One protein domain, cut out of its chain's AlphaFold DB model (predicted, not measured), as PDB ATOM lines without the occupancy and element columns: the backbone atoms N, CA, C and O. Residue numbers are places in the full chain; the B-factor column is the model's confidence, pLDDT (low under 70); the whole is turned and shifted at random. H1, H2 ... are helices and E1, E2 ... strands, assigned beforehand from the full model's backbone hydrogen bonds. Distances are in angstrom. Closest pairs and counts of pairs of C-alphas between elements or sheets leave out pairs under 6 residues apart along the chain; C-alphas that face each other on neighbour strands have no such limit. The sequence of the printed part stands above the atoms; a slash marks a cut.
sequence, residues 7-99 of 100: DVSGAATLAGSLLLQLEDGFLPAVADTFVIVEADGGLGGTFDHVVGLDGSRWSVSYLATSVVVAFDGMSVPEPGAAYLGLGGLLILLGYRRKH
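AT A GLANCE: This is residues 7 to 99 of the 100 residues of an uncharacterized protein of Planctomycetaceae bacterium TMED10 (UniProt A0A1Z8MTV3). A small body of strands has one long helix, H1, sticking out from it as a straight tail. In the body a twisted three-stranded sheet makes one wall, and a broken two-strand ribbon, E1 with E4 and then E2 with E5, bends past one end of that sheet and folds back along it at some distance. The printed part has 93 residues, with seven named strands and then one named helix along the chain, E1 E2 E3 E4 E5 E6 E7 H1. The sheet runs E3, E7, E6 and is antiparallel, while the pairs E1 with E4 and E2 with E5 are parallel; the class is mixed, helices and strands. The whole is extended, with a radius of gyration of the C-alphas of 20.9 A and spans of 72 by 25 by 20 A, and the helical tail makes much of the length.

HOW THE PARTS SIT: Residues 7 to 8 pair in parallel with residues 38 to 39 of E3, which holds residues 33 to 39. E1, residues 12 to 14, runs on into E2, residues 17 to 19, across a break of 2 residues at 88 degrees. E1 is parallel to E4, residues 43 to 45, at 28 degrees, with N 14 and O 44 within hydrogen-bond range at 2.8 A. E2 is parallel to E5, residues 49 to 51, at 15 degrees, with N 51 and O 18 at 2.8 A. The closest C-alphas of E1 and E3 are those of Ala 12 and Ala 39, 6.1 A apart. E6, residues 56 to 62, and E7, residues 66 to 74, form a hairpin, antiparallel at 160 degrees, with N 61 and O 68 at 2.8 A. E7 is the inner strand and is also antiparallel to E3, at 160 degrees, with N 34 and O 69 at 2.9 A. H1, residues 80 to 98, is not on the sheet; 14 of its 15 O i to N i+4 pairs are within hydrogen-bond range.

IN THESE COORDINATES: E1 begins at C-alpha 12, (-12.456, -14.964, -31.417). E3 is 17.5 A long from first to last C-alpha, E6 19.8 A and E7 24.7 A; E1, E2, E4 and E5 measure 6.5, 6.2, 6.8 and 6.3 A. E7 ends at C-alpha 74, (-23.307, -43.508, -36.176). H1 is 27.7 A long and ends at C-alpha 98, (-28.195, -81.657, -31.343).

THE WHOLE: The two C-alphas farthest apart, those of Gly 10 and His 99, are 72.5 A apart. Residues 78 to 99, of which 80 to 98 belong to H1, stand free; the body without them spans 40 by 20 by 19 A. The link from E2 to E3, residues 20 to 32, is long, and the other links are tight. The printed part has no cut. The mean pLDDT of the printed part is 88.0, and residues 77 to 83 and 97 to 99 are under 70.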
ATOM      1  N   ASP A   7      -9.389 -19.748 -39.733       97.25
ATOM      2  CA  ASP A   7      -8.157 -19.244 -39.120       97.25
ATOM      3  C   ASP A   7      -8.303 -17.756 -38.766       97.25
ATOM      4  O   ASP A   7      -8.623 -16.917 -39.617       97.25
ATOM      5  N   VAL A   8      -8.113 -17.432 -37.489       97.62
ATOM      6  CA  VAL A   8      -8.226 -16.086 -36.932       97.62
ATOM      7  C   VAL A   8      -6.900 -15.699 -36.283       97.62
ATOM      8  O   VAL A   8      -6.552 -16.162 -35.202       97.62
ATOM      9  N   SER A   9      -6.210 -14.711 -36.852       97.38
ATOM     10  CA  SER A   9      -4.929 -14.207 -36.322       97.38
ATOM     11  C   SER A   9      -5.033 -13.454 -34.977       97.38
ATOM     12  O   SER A   9      -4.107 -12.756 -34.567       97.38
ATOM     13  N   GLY A  10      -6.194 -13.466 -34.327       96.44
ATOM     14  CA  GLY A  10      -6.521 -12.693 -33.133       96.44
ATOM     15  C   GLY A  10      -7.465 -13.468 -32.223       96.44
ATOM     16  O   GLY A  10      -7.590 -14.682 -32.336       96.44
ATOM     17  N   ALA A  11      -8.111 -12.779 -31.284       97.88
ATOM     18  CA  ALA A  11      -9.086 -13.426 -30.412       97.88
ATOM     19  C   ALA A  11     -10.433 -13.587 -31.130       97.88
ATOM     20  O   ALA A  11     -10.884 -12.665 -31.814       97.88
ATOM     21  N   ALA A  12     -11.106 -14.718 -30.917       97.19
ATOM     22  CA  ALA A  12     -12.456 -14.964 -31.417       97.19
ATOM     23  C   ALA A  12     -13.410 -15.326 -30.270       97.19
ATOM     24  O   ALA A  12     -13.047 -16.028 -29.328       97.19
ATOM     25  N   THR A  13     -14.647 -14.829 -30.340       97.69
ATOM     26  CA  THR A  13     -15.723 -15.212 -29.414       97.69
ATOM     27  C   THR A  13     -16.786 -15.986 -30.178       97.69
ATOM     28  O   THR A  13     -17.333 -15.479 -31.155       97.69
ATOM     29  N   LEU A  14     -17.061 -17.209 -29.734       97.50
ATOM     30  CA  LEU A  14     -18.014 -18.124 -30.350       97.50
ATOM     31  C   LEU A  14     -19.393 -17.981 -29.700       97.50
ATOM     32  O   LEU A  14     -19.503 -17.843 -28.481       97.50
ATOM     33  N   ALA A  15     -20.425 -18.029 -30.537       96.19
ATOM     34  CA  ALA A  15     -21.836 -18.036 -30.166       96.19
ATOM     35  C   ALA A  15     -22.655 -18.655 -31.312       96.19
ATOM     36  O   ALA A  15     -22.137 -18.863 -32.414       96.19
ATOM     37  N   GLY A  16     -23.945 -18.913 -31.094       95.81
ATOM     38  CA  GLY A  16     -24.845 -19.373 -32.152       95.81
ATOM     39  C   GLY A  16     -24.690 -20.861 -32.465       95.81
ATOM     40  O   GLY A  16     -24.547 -21.679 -31.559       95.81
ATOM     41  N   SER A  17     -24.793 -21.243 -33.740       95.88
ATOM     42  CA  SER A  17     -24.876 -22.654 -34.142       95.88
ATOM     43  C   SER A  17     -23.728 -23.089 -35.045       95.88
ATOM     44  O   SER A  17     -23.457 -22.448 -36.057       95.88
ATOM     45  N   LEU A  18     -23.118 -24.225 -34.711       95.06
ATOM     46  CA  LEU A  18     -22.208 -24.964 -35.579       95.06
ATOM     47  C   LEU A  18     -23.006 -26.000 -36.369       95.06
ATOM     48  O   LEU A  18     -23.590 -26.908 -35.777       95.06
ATOM     49  N   LEU A  19     -23.025 -25.875 -37.693       94.62
ATOM     50  CA  LEU A  19     -23.636 -26.851 -38.592       94.62
ATOM     51  C   LEU A  19     -22.542 -27.751 -39.174       94.62
ATOM     52  O   LEU A  19     -21.635 -27.254 -39.834       94.62
ATOM     53  N   LEU A  20     -22.632 -29.060 -38.943       93.62
ATOM     54  CA  LEU A  20     -21.692 -30.037 -39.487       93.62
ATOM     55  C   LEU A  20     -22.281 -30.699 -40.731       93.62
ATOM     56  O   LEU A  20     -23.405 -31.204 -40.709       93.62
ATOM     57  N   GLN A  21     -21.499 -30.729 -41.806       92.50
ATOM     58  CA  GLN A  21     -21.846 -31.380 -43.064       92.50
ATOM     59  C   GLN A  21     -20.664 -32.227 -43.531       92.50
ATOM     60  O   GLN A  21     -19.511 -31.868 -43.304       92.50
ATOM     61  N   LEU A  22     -20.958 -33.361 -44.161       90.94
ATOM     62  CA  LEU A  22     -19.953 -34.196 -44.808       90.94
ATOM     63  C   LEU A  22     -20.067 -34.009 -46.313       90.94
ATOM     64  O   LEU A  22     -21.170 -33.864 -46.838       90.94
ATOM     65  N   GLU A  23     -18.925 -34.029 -46.989       89.44
ATOM     66  CA  GLU A  23     -18.898 -34.116 -48.442       89.44
ATOM     67  C   GLU A  23     -19.512 -35.448 -48.899       89.44
ATOM     68  O   GLU A  23     -19.394 -36.477 -48.223       89.44
ATOM     69  N   ASP A  24     -20.186 -35.434 -50.049       84.25
ATOM     70  CA  ASP A  24     -20.861 -36.614 -50.579       84.25
ATOM     71  C   ASP A  24     -19.898 -37.803 -50.722       84.25
ATOM     72  O   ASP A  24     -18.862 -37.739 -51.382       84.25
ATOM     73  N   GLY A  25     -20.272 -38.929 -50.109       83.56
ATOM     74  CA  GLY A  25     -19.484 -40.163 -50.136       83.56
ATOM     75  C   GLY A  25     -18.327 -40.210 -49.136       83.56
ATOM     76  O   GLY A  25     -17.675 -41.252 -49.032       83.56
ATOM     77  N   PHE A  26     -18.090 -39.146 -48.363       89.12
ATOM     78  CA  PHE A  26     -17.141 -39.184 -47.260       89.12
ATOM     79  C   PHE A  26     -17.752 -39.884 -46.037       89.12
ATOM     80  O   PHE A  26     -18.821 -39.518 -45.551       89.12
ATOM     81  N   LEU A  27     -17.052 -40.903 -45.529       89.19
ATOM     82  CA  LEU A  27     -17.415 -41.619 -44.309       89.19
ATOM     83  C   LEU A  27     -16.228 -41.579 -43.334       89.19
ATOM     84  O   LEU A  27     -15.266 -42.324 -43.547       89.19
ATOM     85  N   PRO A  28     -16.270 -40.732 -42.290       91.44
ATOM     86  CA  PRO A  28     -15.199 -40.667 -41.304       91.44
ATOM     87  C   PRO A  28     -15.108 -41.966 -40.494       91.44
ATOM     88  O   PRO A  28     -16.108 -42.649 -40.238       91.44
ATOM     89  N   ALA A  29     -13.897 -42.307 -40.069       92.62
ATOM     90  CA  ALA A  29     -13.655 -43.361 -39.100       92.62
ATOM     91  C   ALA A  29     -13.870 -42.834 -37.676       92.62
ATOM     92  O   ALA A  29     -13.686 -41.654 -37.382       92.62
ATOM     93  N   VAL A  30     -14.280 -43.718 -36.763       92.88
ATOM     94  CA  VAL A  30     -14.413 -43.356 -35.344       92.88
ATOM     95  C   VAL A  30     -13.066 -42.848 -34.830       92.88
ATOM     96  O   VAL A  30     -12.044 -43.488 -35.065       92.88
ATOM     97  N   ALA A  31     -13.108 -41.745 -34.082       89.88
ATOM     98  CA  ALA A  31     -11.967 -40.979 -33.590       89.88
ATOM     99  C   ALA A  31     -11.223 -40.135 -34.640       89.88
ATOM    100  O   ALA A  31     -10.212 -39.522 -34.293       89.88
ATOM    101  N   ASP A  32     -11.731 -40.023 -35.874       94.94
ATOM    102  CA  ASP A  32     -11.285 -38.965 -36.783       94.94
ATOM    103  C   ASP A  32     -11.572 -37.598 -36.151       94.94
ATOM    104  O   ASP A  32     -12.644 -37.374 -35.578       94.94
ATOM    105  N   THR A  33     -10.600 -36.689 -36.244       96.25
ATOM    106  CA  THR A  33     -10.660 -35.353 -35.639       96.25
ATOM    107  C   THR A  33     -10.355 -34.271 -36.663       96.25
ATOM    108  O   THR A  33      -9.494 -34.442 -37.525       96.25
ATOM    109  N   PHE A  34     -11.055 -33.144 -36.538       96.06
ATOM    110  CA  PHE A  34     -10.960 -31.997 -37.437       96.06
ATOM    111  C   PHE A  34     -10.842 -30.715 -36.611       96.06
ATOM    112  O   PHE A  34     -11.680 -30.461 -35.742       96.06
ATOM    113  N   VAL A  35      -9.805 -29.913 -36.861       97.62
ATOM    114  CA  VAL A  35      -9.634 -28.597 -36.224       97.62
ATOM    115  C   VAL A  35     -10.376 -27.567 -37.070       97.62
ATOM    116  O   VAL A  35      -9.902 -27.190 -38.130       97.62
ATOM    117  N   ILE A  36     -11.553 -27.128 -36.632       97.06
ATOM    118  CA  ILE A  36     -12.440 -26.291 -37.463       97.06
ATOM    119  C   ILE A  36     -12.289 -24.790 -37.199       97.06
ATOM    120  O   ILE A  36     -12.742 -23.975 -37.997       97.06
ATOM    121  N   VAL A  37     -11.682 -24.418 -36.072       98.06
ATOM    122  CA  VAL A  37     -11.360 -23.029 -35.731       98.06
ATOM    123  C   VAL A  37      -9.988 -23.001 -35.080       98.06
ATOM    124  O   VAL A  37      -9.737 -23.790 -34.165       98.06
ATOM    125  N   GLU A  38      -9.155 -22.057 -35.496       98.25
ATOM    126  CA  GLU A  38      -7.910 -21.672 -34.840       98.25
ATOM    127  C   GLU A  38      -7.922 -20.155 -34.598       98.25
ATOM    128  O   GLU A  38      -8.347 -19.380 -35.453       98.25
ATOM    129  N   ALA A  39      -7.558 -19.735 -33.386       98.19
ATOM    130  CA  ALA A  39      -7.561 -18.340 -32.961       98.19
ATOM    131  C   ALA A  39      -6.309 -18.027 -32.130       98.19
ATOM    132  O   ALA A  39      -6.248 -18.353 -30.939       98.19
ATOM    133  N   ASP A  40      -5.330 -17.354 -32.738       97.19
ATOM    134  CA  ASP A  40      -4.023 -17.056 -32.126       97.19
ATOM    135  C   ASP A  40      -4.140 -16.218 -30.844       97.19
ATOM    136  O   ASP A  40      -3.360 -16.366 -29.901       97.19
ATOM    137  N   GLY A  41      -5.130 -15.322 -30.798       96.38
ATOM    138  CA  GLY A  41      -5.408 -14.466 -29.643       96.38
ATOM    139  C   GLY A  41      -6.304 -15.113 -28.585       96.38
ATOM    140  O   GLY A  41      -6.620 -14.459 -27.589       96.38
ATOM    141  N   GLY A  42      -6.710 -16.368 -28.791       97.56
ATOM    142  CA  GLY A  42      -7.534 -17.154 -27.880       97.56
ATOM    143  C   GLY A  42      -9.018 -17.214 -28.249       97.56
ATOM    144  O   GLY A  42      -9.551 -16.372 -28.977       97.56
ATOM    145  N   LEU A  43      -9.692 -18.227 -27.704       97.81
ATOM    146  CA  LEU A  43     -11.129 -18.441 -27.833       97.81
ATOM    147  C   LEU A  43     -11.882 -18.058 -26.559       97.81
ATOM    148  O   LEU A  43     -11.506 -18.424 -25.444       97.81
ATOM    149  N   GLY A  44     -12.996 -17.356 -26.746       97.00
ATOM    150  CA  GLY A  44     -14.028 -17.145 -25.734       97.00
ATOM    151  C   GLY A  44     -15.363 -17.740 -26.175       97.00
ATOM    152  O   GLY A  44     -15.661 -17.793 -27.365       97.00
ATOM    153  N   GLY A  45     -16.198 -18.144 -25.219       96.06
ATOM    154  CA  GLY A  45     -17.525 -18.700 -25.507       96.06
ATOM    155  C   GLY A  45     -17.499 -20.097 -26.141       96.06
ATOM    156  O   GLY A  45     -16.460 -20.747 -26.228       96.06
ATOM    157  N   THR A  46     -18.676 -20.560 -26.554       97.38
ATOM    158  CA  THR A  46     -18.912 -21.845 -27.229       97.38
ATOM    159  C   THR A  46     -20.054 -21.675 -28.225       97.38
ATOM    160  O   THR A  46     -20.854 -20.752 -28.085       97.38
ATOM    161  N   PHE A  47     -20.195 -22.580 -29.194       96.50
ATOM    162  CA  PHE A  47     -21.453 -22.654 -29.935       96.50
ATOM    163  C   PHE A  47     -22.568 -23.120 -28.993       96.50
ATOM    164  O   PHE A  47     -22.398 -24.092 -28.256       96.50
ATOM    165  N   ASP A  48     -23.702 -22.429 -29.027       95.38
ATOM    166  CA  ASP A  48     -24.885 -22.733 -28.217       95.38
ATOM    167  C   ASP A  48     -25.556 -24.029 -28.690       95.38
ATOM    168  O   ASP A  48     -26.133 -24.784 -27.904       95.38
ATOM    169  N   HIS A  49     -25.454 -24.303 -29.994       92.62
ATOM    170  CA  HIS A  49     -26.001 -25.494 -30.628       92.62
ATOM    171  C   HIS A  49     -25.007 -26.099 -31.617       92.62
ATOM    172  O   HIS A  49     -24.392 -25.392 -32.412       92.62
ATOM    173  N   VAL A  50     -24.904 -27.426 -31.608       92.00
ATOM    174  CA  VAL A  50     -24.178 -28.189 -32.626       92.00
ATOM    175  C   VAL A  50     -25.196 -29.040 -33.363       92.00
ATOM    176  O   VAL A  50     -25.815 -29.930 -32.781       92.00
ATOM    177  N   VAL A  51     -25.398 -28.730 -34.635       90.00
ATOM    178  CA  VAL A  51     -26.324 -29.430 -35.519       90.00
ATOM    179  C   VAL A  51     -25.495 -30.382 -36.372       90.00
ATOM    180  O   VAL A  51     -24.855 -29.973 -37.338       90.00
ATOM    181  N   GLY A  52     -25.448 -31.644 -35.947       81.12
ATOM    182  CA  GLY A  52     -24.813 -32.729 -36.694       81.12
ATOM    183  C   GLY A  52     -25.708 -33.278 -37.805       81.12
ATOM    184  O   GLY A  52     -26.884 -32.924 -37.896       81.12
ATOM    185  N   LEU A  53     -25.171 -34.195 -38.616       82.88
ATOM    186  CA  LEU A  53     -26.000 -34.966 -39.543       82.88
ATOM    187  C   LEU A  53     -26.862 -35.977 -38.782       82.88
ATOM    188  O   LEU A  53     -26.383 -36.643 -37.855       82.88
ATOM    189  N   ASP A  54     -28.103 -36.145 -39.227       80.00
ATOM    190  CA  ASP A  54     -29.009 -37.164 -38.701       80.00
ATOM    191  C   ASP A  54     -28.353 -38.550 -38.740       80.00
ATOM    192  O   ASP A  54     -27.754 -38.959 -39.737       80.00
ATOM    193  N   GLY A  55     -28.451 -39.292 -37.636       82.75
ATOM    194  CA  GLY A  55     -27.860 -40.627 -37.546       82.75
ATOM    195  C   GLY A  55     -26.355 -40.646 -37.254       82.75
ATOM    196  O   GLY A  55     -25.784 -41.732 -37.183       82.75
ATOM    197  N   SER A  56     -25.699 -39.498 -37.052       88.81
ATOM    198  CA  SER A  56     -24.281 -39.411 -36.668       88.81
ATOM    199  C   SER A  56     -24.093 -38.888 -35.239       88.81
ATOM    200  O   SER A  56     -24.960 -38.200 -34.695       88.81
ATOM    201  N   ARG A  57     -22.973 -39.240 -34.604       90.62
ATOM    202  CA  ARG A  57     -22.570 -38.746 -33.285       90.62
ATOM    203  C   ARG A  57     -21.227 -38.041 -33.400       90.62
ATOM    204  O   ARG A  57     -20.270 -38.598 -33.934       90.62
ATOM    205  N   TRP A  58     -21.178 -36.833 -32.857       92.75
ATOM    206  CA  TRP A  58     -20.005 -35.972 -32.872       92.75
ATOM    207  C   TRP A  58     -19.789 -35.364 -31.496       92.75
ATOM    208  O   TRP A  58     -20.755 -34.996 -30.820       92.75
ATOM    209  N   SER A  59     -18.527 -35.201 -31.122       93.81
ATOM    210  CA  SER A  59     -18.124 -34.438 -29.949       93.81
ATOM    211  C   SER A  59     -17.361 -33.190 -30.375       93.81
ATOM    212  O   SER A  59     -16.639 -33.189 -31.371       93.81
ATOM    213  N   VAL A  60     -17.552 -32.098 -29.632       96.00
ATOM    214  CA  VAL A  60     -16.878 -30.818 -29.877       96.00
ATOM    215  C   VAL A  60     -16.077 -30.447 -28.640       96.00
ATOM    216  O   VAL A  60     -16.620 -30.375 -27.537       96.00
ATOM    217  N   SER A  61     -14.784 -30.221 -28.832       97.38
ATOM    218  CA  SER A  61     -13.843 -29.797 -27.802       97.38
ATOM    219  C   SER A  61     -13.429 -28.352 -28.053       97.38
ATOM    220  O   SER A  61     -12.914 -28.029 -29.121       97.38
ATOM    221  N   TYR A  62     -13.628 -27.500 -27.052       97.56
ATOM    222  CA  TYR A  62     -13.198 -26.103 -27.068       97.56
ATOM    223  C   TYR A  62     -11.915 -25.974 -26.242       97.56
ATOM    224  O   TYR A  62     -11.935 -26.159 -25.023       97.56
ATOM    225  N   LEU A  63     -10.797 -25.711 -26.912       97.50
ATOM    226  CA  LEU A  63      -9.491 -25.475 -26.302       97.50
ATOM    227  C   LEU A  63      -9.220 -23.970 -26.177       97.50
ATOM    228  O   LEU A  63     -10.023 -23.137 -26.587       97.50
ATOM    229  N   ALA A  64      -8.064 -23.615 -25.611       97.38
ATOM    230  CA  ALA A  64      -7.677 -22.218 -25.420       97.38
ATOM    231  C   ALA A  64      -7.611 -21.421 -26.736       97.38
ATOM    232  O   ALA A  64      -7.932 -20.237 -26.736       97.38
ATOM    233  N   THR A  65      -7.199 -22.058 -27.833       97.75
ATOM    234  CA  THR A  65      -6.977 -21.412 -29.139       97.75
ATOM    235  C   THR A  65      -7.613 -22.170 -30.300       97.75
ATOM    236  O   THR A  65      -7.461 -21.752 -31.440       97.75
ATOM    237  N   SER A  66      -8.313 -23.282 -30.056       97.94
ATOM    238  CA  SER A  66      -8.885 -24.080 -31.141       97.94
ATOM    239  C   SER A  66     -10.195 -24.772 -30.786       97.94
ATOM    240  O   SER A  66     -10.478 -25.061 -29.622       97.94
ATOM    241  N   VAL A  67     -10.997 -25.049 -31.813       98.12
ATOM    242  CA  VAL A  67     -12.181 -25.911 -31.723       98.12
ATOM    243  C   VAL A  67     -11.928 -27.172 -32.526       98.12
ATOM    244  O   VAL A  67     -11.631 -27.106 -33.719       98.12
ATOM    245  N   VAL A  68     -12.078 -28.321 -31.874       97.88
ATOM    246  CA  VAL A  68     -11.866 -29.635 -32.483       97.88
ATOM    247  C   VAL A  68     -13.166 -30.414 -32.469       97.88
ATOM    248  O   VAL A  68     -13.807 -30.542 -31.427       97.88
ATOM    249  N   VAL A  69     -13.536 -30.962 -33.619       96.38
ATOM    250  CA  VAL A  69     -14.692 -31.843 -33.769       96.38
ATOM    251  C   VAL A  69     -14.191 -33.266 -33.978       96.38
ATOM    252  O   VAL A  69     -13.288 -33.482 -34.786       96.38
ATOM    253  N   ALA A  70     -14.760 -34.230 -33.259       95.50
ATOM    254  CA  ALA A  70     -14.407 -35.640 -33.375       95.50
ATOM    255  C   ALA A  70     -15.617 -36.488 -33.768       95.50
ATOM    256  O   ALA A  70     -16.719 -36.296 -33.240       95.50
ATOM    257  N   PHE A  71     -15.411 -37.430 -34.690       94.31
ATOM    258  CA  PHE A  71     -16.443 -38.381 -35.085       94.31
ATOM    259  C   PHE A  71     -16.510 -39.547 -34.101       94.31
ATOM    260  O   PHE A  71     -15.558 -40.314 -33.941       94.31
ATOM    261  N   ASP A  72     -17.671 -39.732 -33.486       92.50
ATOM    262  CA  ASP A  72     -17.877 -40.747 -32.455       92.50
ATOM    263  C   ASP A  72     -18.651 -41.977 -32.964       92.50
ATOM    264  O   ASP A  72     -18.976 -42.872 -32.170       92.50
ATOM    265  N   GLY A  73     -18.984 -42.005 -34.259       90.81
ATOM    266  CA  GLY A  73     -19.725 -43.076 -34.924       90.81
ATOM    267  C   GLY A  73     -21.148 -42.693 -35.330       90.81
ATOM    268  O   GLY A  73     -21.582 -41.553 -35.204       90.81
ATOM    269  N   MET A  74     -21.898 -43.680 -35.816       86.38
ATOM    270  CA  MET A  74     -23.307 -43.508 -36.176       86.38
ATOM    271  C   MET A  74     -24.210 -43.785 -34.968       86.38
ATOM    272  O   MET A  74     -23.984 -44.742 -34.224       86.38
ATOM    273  N   SER A  75     -25.260 -42.988 -34.786       78.88
ATOM    274  CA  SER A  75     -26.354 -43.299 -33.870       78.88
ATOM    275  C   SER A  75     -27.243 -44.360 -34.517       78.88
ATOM    276  O   SER A  75     -28.205 -44.074 -35.220       78.88
ATOM    277  N   VAL A  76     -26.885 -45.627 -34.315       72.25
ATOM    278  CA  VAL A  76     -27.725 -46.755 -34.729       72.25
ATOM    279  C   VAL A  76     -28.862 -46.895 -33.716       72.25
ATOM    280  O   VAL A  76     -28.585 -47.146 -32.542       72.25
ATOM    281  N   PRO A  77     -30.141 -46.779 -34.122       59.19
ATOM    282  CA  PRO A  77     -31.243 -47.146 -33.250       59.19
ATOM    283  C   PRO A  77     -31.125 -48.639 -32.921       59.19
ATOM    284  O   PRO A  77     -31.011 -49.478 -33.818       59.19
ATOM    285  N   GLU A  78     -31.181 -48.991 -31.640       67.31
ATOM    286  CA  GLU A  78     -31.118 -50.378 -31.164       67.31
ATOM    287  C   GLU A  78     -32.475 -51.123 -31.242       67.31
ATOM    288  O   GLU A  78     -32.975 -51.596 -30.224       67.31
ATOM    289  N   PRO A  79     -33.109 -51.286 -32.422       58.56
ATOM    290  CA  PRO A  79     -33.966 -52.461 -32.615       58.56
ATOM    291  C   PRO A  79     -33.221 -53.633 -33.266       58.56
ATOM    292  O   PRO A  79     -33.268 -54.750 -32.768       58.56
ATOM    293  N   GLY A  80     -32.499 -53.411 -34.370       61.22
ATOM    294  CA  GLY A  80     -32.056 -54.494 -35.267       61.22
ATOM    295  C   GLY A  80     -30.853 -55.321 -34.791       61.22
ATOM    296  O   GLY A  80     -30.869 -56.551 -34.880       61.22
ATOM    297  N   ALA A  81     -29.809 -54.670 -34.269       66.50
ATOM    298  CA  ALA A  81     -28.570 -55.347 -33.867       66.50
ATOM    299  C   ALA A  81     -28.780 -56.300 -32.674       66.50
ATOM    300  O   ALA A  81     -28.177 -57.374 -32.614       66.50
ATOM    301  N   ALA A  82     -29.703 -55.952 -31.773       64.19
ATOM    302  CA  ALA A  82     -30.096 -56.794 -30.648       64.19
ATOM    303  C   ALA A  82     -30.728 -58.118 -31.115       64.19
ATOM    304  O   ALA A  82     -30.385 -59.182 -30.595       64.19
ATOM    305  N   TYR A  83     -31.589 -58.085 -32.142       66.81
ATOM    306  CA  TYR A  83     -32.189 -59.301 -32.704       66.81
ATOM    307  C   TYR A  83     -31.167 -60.197 -33.402       66.81
ATOM    308  O   TYR A  83     -31.267 -61.417 -33.291       66.81
ATOM    309  N   LEU A  84     -30.165 -59.629 -34.082       72.19
ATOM    310  CA  LEU A  84     -29.091 -60.417 -34.696       72.19
ATOM    311  C   LEU A  84     -28.200 -61.085 -33.640       72.19
ATOM    312  O   LEU A  84     -27.883 -62.268 -33.771       72.19
ATOM    313  N   GLY A  85     -27.858 -60.371 -32.563       74.38
ATOM    314  CA  GLY A  85     -27.121 -60.940 -31.433       74.38
ATOM    315  C   GLY A  85     -27.886 -62.075 -30.744       74.38
ATOM    316  O   GLY A  85     -27.343 -63.163 -30.536       74.38
ATOM    317  N   LEU A  86     -29.173 -61.861 -30.452       74.25
ATOM    318  CA  LEU A  86     -30.046 -62.871 -29.846       74.25
ATOM    319  C   LEU A  86     -30.287 -64.066 -30.780       74.25
ATOM    320  O   LEU A  86     -30.210 -65.216 -30.347       74.25
ATOM    321  N   GLY A  87     -30.531 -63.816 -32.067       79.62
ATOM    322  CA  GLY A  87     -30.730 -64.855 -33.076       79.62
ATOM    323  C   GLY A  87     -29.493 -65.738 -33.250       79.62
ATOM    324  O   GLY A  87     -29.604 -66.965 -33.226       79.62
ATOM    325  N   GLY A  88     -28.304 -65.134 -33.337       79.06
ATOM    326  CA  GLY A  88     -27.037 -65.867 -33.404       79.06
ATOM    327  C   GLY A  88     -26.800 -66.747 -32.174       79.06
ATOM    328  O   GLY A  88     -26.434 -67.918 -32.307       79.06
ATOM    329  N   LEU A  89     -27.090 -66.231 -30.975       77.88
ATOM    330  CA  LEU A  89     -26.969 -66.983 -29.725       77.88
ATOM    331  C   LEU A  89     -27.911 -68.201 -29.688       77.88
ATOM    332  O   LEU A  89     -27.495 -69.294 -29.295       77.88
ATOM    333  N   LEU A  90     -29.163 -68.047 -30.133       81.56
ATOM    334  CA  LEU A  90     -30.149 -69.135 -30.163       81.56
ATOM    335  C   LEU A  90     -29.772 -70.243 -31.156       81.56
ATOM    336  O   LEU A  90     -29.908 -71.425 -30.827       81.56
ATOM    337  N   ILE A  91     -29.242 -69.891 -32.331       84.25
ATOM    338  CA  ILE A  91     -28.752 -70.865 -33.321       84.25
ATOM    339  C   ILE A  91     -27.579 -71.672 -32.744       84.25
ATOM    340  O   ILE A  91     -27.561 -72.900 -32.852       84.25
ATOM    341  N   LEU A  92     -26.635 -71.012 -32.065       78.88
ATOM    342  CA  LEU A  92     -25.487 -71.671 -31.431       78.88
ATOM    343  C   LEU A  92     -25.907 -72.613 -30.293       78.88
ATOM    344  O   LEU A  92     -25.388 -73.727 -30.181       78.88
ATOM    345  N   LEU A  93     -26.871 -72.206 -29.462       81.88
ATOM    346  CA  LEU A  93     -27.413 -73.050 -28.392       81.88
ATOM    347  C   LEU A  93     -28.195 -74.251 -28.951       81.88
ATOM    348  O   LEU A  93     -28.057 -75.366 -28.440       81.88
ATOM    349  N   GLY A  94     -28.957 -74.050 -30.031       81.25
ATOM    350  CA  GLY A  94     -29.664 -75.117 -30.744       81.25
ATOM    351  C   GLY A  94     -28.718 -76.137 -31.386       81.25
ATOM    352  O   GLY A  94     -28.959 -77.341 -31.296       81.25
ATOM    353  N   TYR A  95     -27.600 -75.678 -31.957       77.75
ATOM    354  CA  TYR A  95     -26.581 -76.541 -32.562       77.75
ATOM    355  C   TYR A  95     -25.869 -77.427 -31.524       77.75
ATOM    356  O   TYR A  95     -25.686 -78.625 -31.744       77.75
ATOM    357  N   ARG A  96     -25.548 -76.884 -30.339       75.00
ATOM    358  CA  ARG A  96     -24.889 -77.635 -29.249       75.00
ATOM    359  C   ARG A  96     -25.774 -78.716 -28.627       75.00
ATOM    360  O   ARG A  96     -25.252 -79.710 -28.133       75.00
ATOM    361  N   ARG A  97     -27.099 -78.543 -28.658       69.88
ATOM    362  CA  ARG A  97     -28.059 -79.521 -28.122       69.88
ATOM    363  C   ARG A  97     -28.257 -80.732 -29.038       69.88
ATOM    364  O   ARG A  97     -28.652 -81.780 -28.547       69.88
ATOM    365  N   LYS A  98     -27.994 -80.593 -30.342       64.50
ATOM    366  CA  LYS A  98     -28.195 -81.657 -31.343       64.50
ATOM    367  C   LYS A  98     -26.956 -82.547 -31.563       64.50
ATOM    368  O   LYS A  98     -27.075 -83.584 -32.201       64.50
ATOM    369  N   HIS A  99     -25.792 -82.150 -31.038       56.03
ATOM    370  CA  HIS A  99     -24.514 -82.877 -31.140       56.03
ATOM    371  C   HIS A  99     -24.074 -83.571 -29.828       56.03
ATOM    372  O   HIS A  99     -22.900 -83.903 -29.666       56.03
TER     373      HIS A  99